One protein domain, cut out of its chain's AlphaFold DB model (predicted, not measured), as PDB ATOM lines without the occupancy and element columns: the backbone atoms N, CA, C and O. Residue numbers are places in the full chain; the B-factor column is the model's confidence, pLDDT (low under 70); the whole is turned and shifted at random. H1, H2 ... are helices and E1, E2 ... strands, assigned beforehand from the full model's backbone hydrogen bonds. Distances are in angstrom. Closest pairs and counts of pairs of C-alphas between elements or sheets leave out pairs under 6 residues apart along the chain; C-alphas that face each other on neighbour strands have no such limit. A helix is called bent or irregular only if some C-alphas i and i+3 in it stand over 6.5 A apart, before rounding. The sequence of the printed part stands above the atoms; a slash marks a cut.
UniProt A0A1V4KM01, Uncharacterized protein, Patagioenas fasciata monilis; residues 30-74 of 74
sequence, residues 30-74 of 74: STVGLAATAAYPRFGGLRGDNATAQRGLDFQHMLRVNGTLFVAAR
ATOM      1  N   SER A  30     290.245 263.131 234.881       96.94
ATOM      2  CA  SER A  30     288.816 262.998 234.598       96.94
ATOM      3  C   SER A  30     288.603 262.628 233.132       96.94
ATOM      4  O   SER A  30     289.374 263.044 232.264       96.94
ATOM      5  N   THR A  31     287.554 261.855 232.851       96.62
ATOM      6  CA  THR A  31     287.151 261.471 231.496       96.62
ATOM      7  C   THR A  31     285.669 261.759 231.283       96.62
ATOM      8  O   THR A  31     284.852 261.652 232.198       96.62
ATOM      9  N   VAL A  32     285.314 262.132 230.053       96.94
ATOM     10  CA  VAL A  32     283.920 262.308 229.633       96.94
ATOM     11  C   VAL A  32     283.565 261.165 228.693       96.94
ATOM     12  O   VAL A  32     284.265 260.912 227.715       96.94
ATOM     13  N   GLY A  33     282.486 260.452 229.007       97.44
ATOM     14  CA  GLY A  33     282.040 259.304 228.225       97.44
ATOM     15  C   GLY A  33     281.364 259.694 226.910       97.44
ATOM     16  O   GLY A  33     280.841 260.799 226.754       97.44
ATOM     17  N   LEU A  34     281.291 258.727 225.991       97.12
ATOM     18  CA  LEU A  34     280.698 258.905 224.666       97.12
ATOM     19  C   LEU A  34     279.276 259.483 224.726       97.12
ATOM     20  O   LEU A  34     278.975 260.434 224.010       97.12
ATOM     21  N   ALA A  35     278.426 258.957 225.614       97.12
ATOM     22  CA  ALA A  35     277.039 259.403 225.762       97.12
ATOM     23  C   ALA A  35     276.927 260.905 226.076       97.12
ATOM     24  O   ALA A  35     276.065 261.585 225.526       97.12
ATOM     25  N   ALA A  36     277.828 261.433 226.910       96.81
ATOM     26  CA  ALA A  36     277.867 262.856 227.225       96.81
ATOM     27  C   ALA A  36     278.396 263.673 226.037       96.81
ATOM     28  O   ALA A  36     277.784 264.667 225.654       96.81
ATOM     29  N   THR A  37     279.482 263.227 225.396       97.00
ATOM     30  CA  THR A  37     280.041 263.925 224.223       97.00
ATOM     31  C   THR A  37     279.105 263.926 223.010       97.00
ATOM     32  O   THR A  37     279.130 264.863 222.219       97.00
ATOM     33  N   ALA A  38     278.232 262.920 222.875       95.50
ATOM     34  CA  ALA A  38     277.261 262.825 221.786       95.50
ATOM     35  C   ALA A  38     276.187 263.925 221.837       95.50
ATOM     36  O   ALA A  38     275.574 264.225 220.814       95.50
ATOM     37  N   ALA A  39     275.972 264.534 223.007       95.75
ATOM     38  CA  ALA A  39     275.041 265.643 223.187       95.75
ATOM     39  C   ALA A  39     275.645 267.012 222.819       95.75
ATOM     40  O   ALA A  39     274.930 268.015 222.828       95.75
ATOM     41  N   TYR A  40     276.945 267.088 222.513       96.31
ATOM     42  CA  TYR A  40     277.580 268.356 222.164       96.31
ATOM     43  C   TYR A  40     277.100 268.888 220.804       96.31
ATOM     44  O   TYR A  40     276.826 268.107 219.887       96.31
ATOM     45  N   PRO A  41     277.008 270.223 220.639       93.50
ATOM     46  CA  PRO A  41     276.668 270.827 219.359       93.50
ATOM     47  C   PRO A  41     277.651 270.392 218.273       93.50
ATOM     48  O   PRO A  41     278.864 270.401 218.480       93.50
ATOM     49  N   ARG A  42     277.128 270.057 217.093       88.94
ATOM     50  CA  ARG A  42     277.935 269.635 215.945       88.94
ATOM     51  C   ARG A  42     277.561 270.415 214.693       88.94
ATOM     52  O   ARG A  42     276.385 270.674 214.448       88.94
ATOM     53  N   PHE A  43     278.564 270.735 213.886       88.88
ATOM     54  CA  PHE A  43     278.386 271.286 212.548       88.88
ATOM     55  C   PHE A  43     278.602 270.172 211.523       88.88
ATOM     56  O   PHE A  43     279.620 269.488 211.559       88.88
ATOM     57  N   GLY A  44     277.633 269.977 210.633       85.62
ATOM     58  CA  GLY A  44     277.672 268.939 209.600       85.62
ATOM     59  C   GLY A  44     277.355 269.478 208.211       85.62
ATOM     60  O   GLY A  44     276.839 268.730 207.394       85.62
ATOM     61  N   GLY A  45     277.588 270.773 207.973       84.56
ATOM     62  CA  GLY A  45     277.211 271.447 206.731       84.56
ATOM     63  C   GLY A  45     275.759 271.913 206.702       84.56
ATOM     64  O   GLY A  45     275.119 272.097 207.743       84.56
ATOM     65  N   LEU A  46     275.250 272.149 205.492       80.94
ATOM     66  CA  LEU A  46     273.891 272.637 205.276       80.94
ATOM     67  C   LEU A  46     272.873 271.505 205.455       80.94
ATOM     68  O   LEU A  46     272.992 270.419 204.888       80.94
ATOM     69  N   ARG A  47     271.831 271.767 206.248       72.25
ATOM     70  CA  ARG A  47     270.762 270.797 206.504       72.25
ATOM     71  C   ARG A  47     269.980 270.531 205.214       72.25
ATOM     72  O   ARG A  47     269.418 271.458 204.645       72.25
ATOM     73  N   GLY A  48     269.900 269.265 204.803       70.06
ATOM     74  CA  GLY A  48     269.171 268.849 203.598       70.06
ATOM     75  C   GLY A  48     270.022 268.788 202.328       70.06
ATOM     76  O   GLY A  48     269.499 268.419 201.281       70.06
ATOM     77  N   ASP A  49     271.321 269.091 202.408       73.56
ATOM     78  CA  ASP A  49     272.244 268.755 201.331       73.56
ATOM     79  C   ASP A  49     272.535 267.244 201.340       73.56
ATOM     80  O   ASP A  49     273.167 266.704 202.253       73.56
ATOM     81  N   ASN A  50     272.056 266.562 200.300       62.75
ATOM     82  CA  ASN A  50     272.244 265.127 200.117       62.75
ATOM     83  C   ASN A  50     273.723 264.749 199.943       62.75
ATOM     84  O   ASN A  50     274.105 263.646 200.336       62.75
ATOM     85  N   ALA A  51     274.558 265.640 199.392       67.06
ATOM     86  CA  ALA A  51     275.979 265.366 199.197       67.06
ATOM     87  C   ALA A  51     276.704 265.286 200.545       67.06
ATOM     88  O   ALA A  51     277.332 264.268 200.846       67.06
ATOM     89  N   THR A  52     276.529 266.301 201.398       62.62
ATOM     90  CA  THR A  52     277.131 266.312 202.739       62.62
ATOM     91  C   THR A  52     276.548 265.217 203.647       62.62
ATOM     92  O   THR A  52     277.272 264.629 204.448       62.62
ATOM     93  N   ALA A  53     275.262 264.871 203.504       67.81
ATOM     94  CA  ALA A  53     274.634 263.810 204.301       67.81
ATOM     95  C   ALA A  53     275.217 262.410 204.032       67.81
ATOM     96  O   ALA A  53     275.249 261.577 204.938       67.81
ATOM     97  N   GLN A  54     275.669 262.146 202.803       66.12
ATOM     98  CA  GLN A  54     276.226 260.850 202.404       66.12
ATOM     99  C   GLN A  54     277.754 260.797 202.496       66.12
ATOM    100  O   GLN A  54     278.301 259.731 202.766       66.12
ATOM    101  N   ARG A  55     278.444 261.919 202.248       74.75
ATOM    102  CA  ARG A  55     279.914 261.966 202.129       74.75
ATOM    103  C   ARG A  55     280.612 262.663 203.295       74.75
ATOM    104  O   ARG A  55     281.809 262.481 203.475       74.75
ATOM    105  N   GLY A  56     279.875 263.406 204.115       80.12
ATOM    106  CA  GLY A  56     280.464 264.303 205.101       80.12
ATOM    107  C   GLY A  56     281.000 265.584 204.460       80.12
ATOM    108  O   GLY A  56     280.745 265.869 203.294       80.12
ATOM    109  N   LEU A  57     281.706 266.382 205.261       86.56
ATOM    110  CA  LEU A  57     282.174 267.720 204.884       86.56
ATOM    111  C   LEU A  57     283.505 267.743 204.118       86.56
ATOM    112  O   LEU A  57     283.909 268.820 203.709       86.56
ATOM    113  N   ASP A  58     284.238 266.630 204.005       89.38
ATOM    114  CA  ASP A  58     285.633 266.638 203.524       89.38
ATOM    115  C   ASP A  58     286.473 267.747 204.197       89.38
ATOM    116  O   ASP A  58     287.099 268.590 203.552       89.38
ATOM    117  N   PHE A  59     286.415 267.774 205.535       91.31
ATOM    118  CA  PHE A  59     287.031 268.808 206.366       91.31
ATOM    119  C   PHE A  59     288.533 268.953 206.093       91.31
ATOM    120  O   PHE A  59     289.273 267.970 206.121       91.31
ATOM    121  N   GLN A  60     288.984 270.197 205.919       94.38
ATOM    122  CA  GLN A  60     290.394 270.523 205.699       94.38
ATOM    123  C   GLN A  60     290.983 271.327 206.861       94.38
ATOM    124  O   GLN A  60     292.023 270.966 207.406       94.38
ATOM    125  N   HIS A  61     290.332 272.431 207.241       95.06
ATOM    126  CA  HIS A  61     290.771 273.284 208.345       95.06
ATOM    127  C   HIS A  61     289.638 274.177 208.862       95.06
ATOM    128  O   HIS A  61     288.597 274.348 208.223       95.06
ATOM    129  N   MET A  62     289.866 274.774 210.032       96.62
ATOM    130  CA  MET A  62     288.941 275.696 210.680       96.62
ATOM    131  C   MET A  62     289.700 276.908 211.214       96.62
ATOM    132  O   MET A  62     290.778 276.761 211.788       96.62
ATOM    133  N   LEU A  63     289.129 278.100 211.054       97.69
ATOM    134  CA  LEU A  63     289.696 279.343 211.573       97.69
ATOM    135  C   LEU A  63     288.590 280.219 212.155       97.69
ATOM    136  O   LEU A  63     287.509 280.325 211.580       97.69
ATOM    137  N   ARG A  64     288.863 280.885 213.279       97.75
ATOM    138  CA  ARG A  64     287.938 281.853 213.874       97.75
ATOM    139  C   ARG A  64     288.435 283.276 213.643       97.75
ATOM    140  O   ARG A  64     289.520 283.622 214.095       97.75
ATOM    141  N   VAL A  65     287.620 284.104 212.994       98.06
ATOM    142  CA  VAL A  65     287.909 285.527 212.744       98.06
ATOM    143  C   VAL A  65     286.670 286.343 213.095       98.06
ATOM    144  O   VAL A  65     285.570 286.005 212.667       98.06
ATOM    145  N   ASN A  66     286.830 287.403 213.895       97.38
ATOM    146  CA  ASN A  66     285.740 288.295 214.324       97.38
ATOM    147  C   ASN A  66     284.518 287.561 214.909       97.38
ATOM    148  O   ASN A  66     283.375 287.929 214.665       97.38
ATOM    149  N   GLY A  67     284.753 286.486 215.666       96.44
ATOM    150  CA  GLY A  67     283.687 285.679 216.264       96.44
ATOM    151  C   GLY A  67     283.075 284.629 215.331       96.44
ATOM    152  O   GLY A  67     282.492 283.673 215.841       96.44
ATOM    153  N   THR A  68     283.296 284.733 214.021       97.12
ATOM    154  CA  THR A  68     282.817 283.793 212.998       97.12
ATOM    155  C   THR A  68     283.779 282.624 212.827       97.12
ATOM    156  O   THR A  68     284.994 282.814 212.771       97.12
ATOM    157  N   LEU A  69     283.236 281.410 212.734       95.69
ATOM    158  CA  LEU A  69     283.991 280.181 212.510       95.69
ATOM    159  C   LEU A  69     283.925 279.795 211.028       95.69
ATOM    160  O   LEU A  69     282.871 279.407 210.533       95.69
ATOM    161  N   PHE A  70     285.047 279.917 210.328       95.12
ATOM    162  CA  PHE A  70     285.198 279.517 208.934       95.12
ATOM    163  C   PHE A  70     285.640 278.057 208.873       95.12
ATOM    164  O   PHE A  70     286.568 277.663 209.580       95.12
ATOM    165  N   VAL A  71     284.979 277.269 208.027       93.69
ATOM    166  CA  VAL A  71     285.255 275.840 207.831       93.69
ATOM    167  C   VAL A  71     285.555 275.611 206.362       93.69
ATOM    168  O   VAL A  71     284.693 275.845 205.519       93.69
ATOM    169  N   ALA A  72     286.772 275.168 206.060       93.94
ATOM    170  CA  ALA A  72     287.154 274.795 204.707       93.94
ATOM    171  C   ALA A  72     286.872 273.309 204.462       93.94
ATOM    172  O   ALA A  72     287.262 272.448 205.255       93.94
ATOM    173  N   ALA A  73     286.207 273.047 203.343       90.50
ATOM    174  CA  ALA A  73     285.661 271.768 202.900       90.50
ATOM    175  C   ALA A  73     285.860 271.638 201.377       90.50
ATOM    176  O   ALA A  73     286.180 272.643 200.733       90.50
ATOM    177  N   ARG A  74     285.753 270.428 200.819       85.31
ATOM    178  CA  ARG A  74     285.892 270.182 199.371       85.31
ATOM    179  C   ARG A  74     284.572 270.339 198.621       85.31
ATOM    180  O   ARG A  74     283.524 269.984 199.195       85.31
TER     181      ARG A  74
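What this domain is: This is residues 30 to 74 of the 74 residues of an uncharacterized protein of Patagioenas fasciata monilis (UniProt A0A1V4KM01). The model is a loose T of thin parts: a lone two-stranded hairpin, E1 and E2, and the short helix H2 lie toward the two ends of the crossbar, and the stretch of residues 30 to 42, with the tiny helix H1 in it, sticks out as the stem. The turn end of the hairpin, residues 64 to 69, stands free as well, and there is no shared core in which the two helices pack together. The printed part has 45 residues with two named helices and two named strands, in the order H1, H2, E1, E2, and the sheet has the order E1 - E2, antiparallel. The class is mixed, helices and strands, though under half of the residues, 20, are in named elements. The whole is loose, with a radius of gyration of the C-alphas of 13.4 A, and the C-alphas span 36 by 30 by 17 A along their three main axes.

How they stand to each other: The sheet is the hairpin of E1, residues 61 to 65, and E2, residues 68 to 72. These neighbour strands are antiparallel, with 158 degrees between their N-to-C directions. The C-alphas of His 61 and Ala 72 face each other at 5.3 A, those of Arg 64 and Leu 69 at 4.5 A, and those of Val 65 and Thr 68 at 5.4 A. Across the pair, N of Leu 63 and O of Phe 70 are within hydrogen-bond range at 3.0 A, and N of Phe 70 and O of Leu 63 at 2.8 A. A tight link of two residues, 66 and 67, joins E1 to E2. Before E1, a tight link of five residues leads from H2, residues 50 to 55. H2 and E2 are apart. H1, residues 34 to 37, is apart from E1, from E2 and from H2. In H2, every O i to N i+4 pair is within hydrogen-bond range; H1, with 4 residues, is too short for such a pair, and its one O i to N i+3 pair is within range.

Where its parts are: E1 begins at the C-alpha of His 61, at (290.771, 273.284, 208.345), and runs 13.3 A from first to last C-alpha, to Val 65. E2 runs 13.0 A from Thr 68 to Ala 72, whose C-alpha is at (287.154, 274.795, 204.707). H2 runs 8.5 A from Asn 50 to Arg 55, with C-alpha 50 at (272.244, 265.127, 200.117). H1 is the shortest in residues, with 5.1 A from Leu 34, whose C-alpha is at (280.698, 258.905, 224.666), to Thr 37. Neither helix is bent.

The domain as a whole: The two C-alphas farthest apart are those of Ser 30 and Asn 50, at 38.3 A, and the first and last printed C-alphas, those of Ser 30 and Arg 74, are 36.1 A apart. The printed part has no cut, and residue 74 is the chain's last residue. The link from H1 to H2 is long: residues 38 to 49, 12 residues with no named element, whose C-alphas lie 3 to 15 A from the mean of the C-alphas. Residues 30 to 42, of which 34 to 37 belong to H1, stand free. The mean pLDDT of the printed part is 88.3; residues 50 to 54 are under 70, and H2 has a mean of 67, while H1 and E1 each have 97 and E2 has 95.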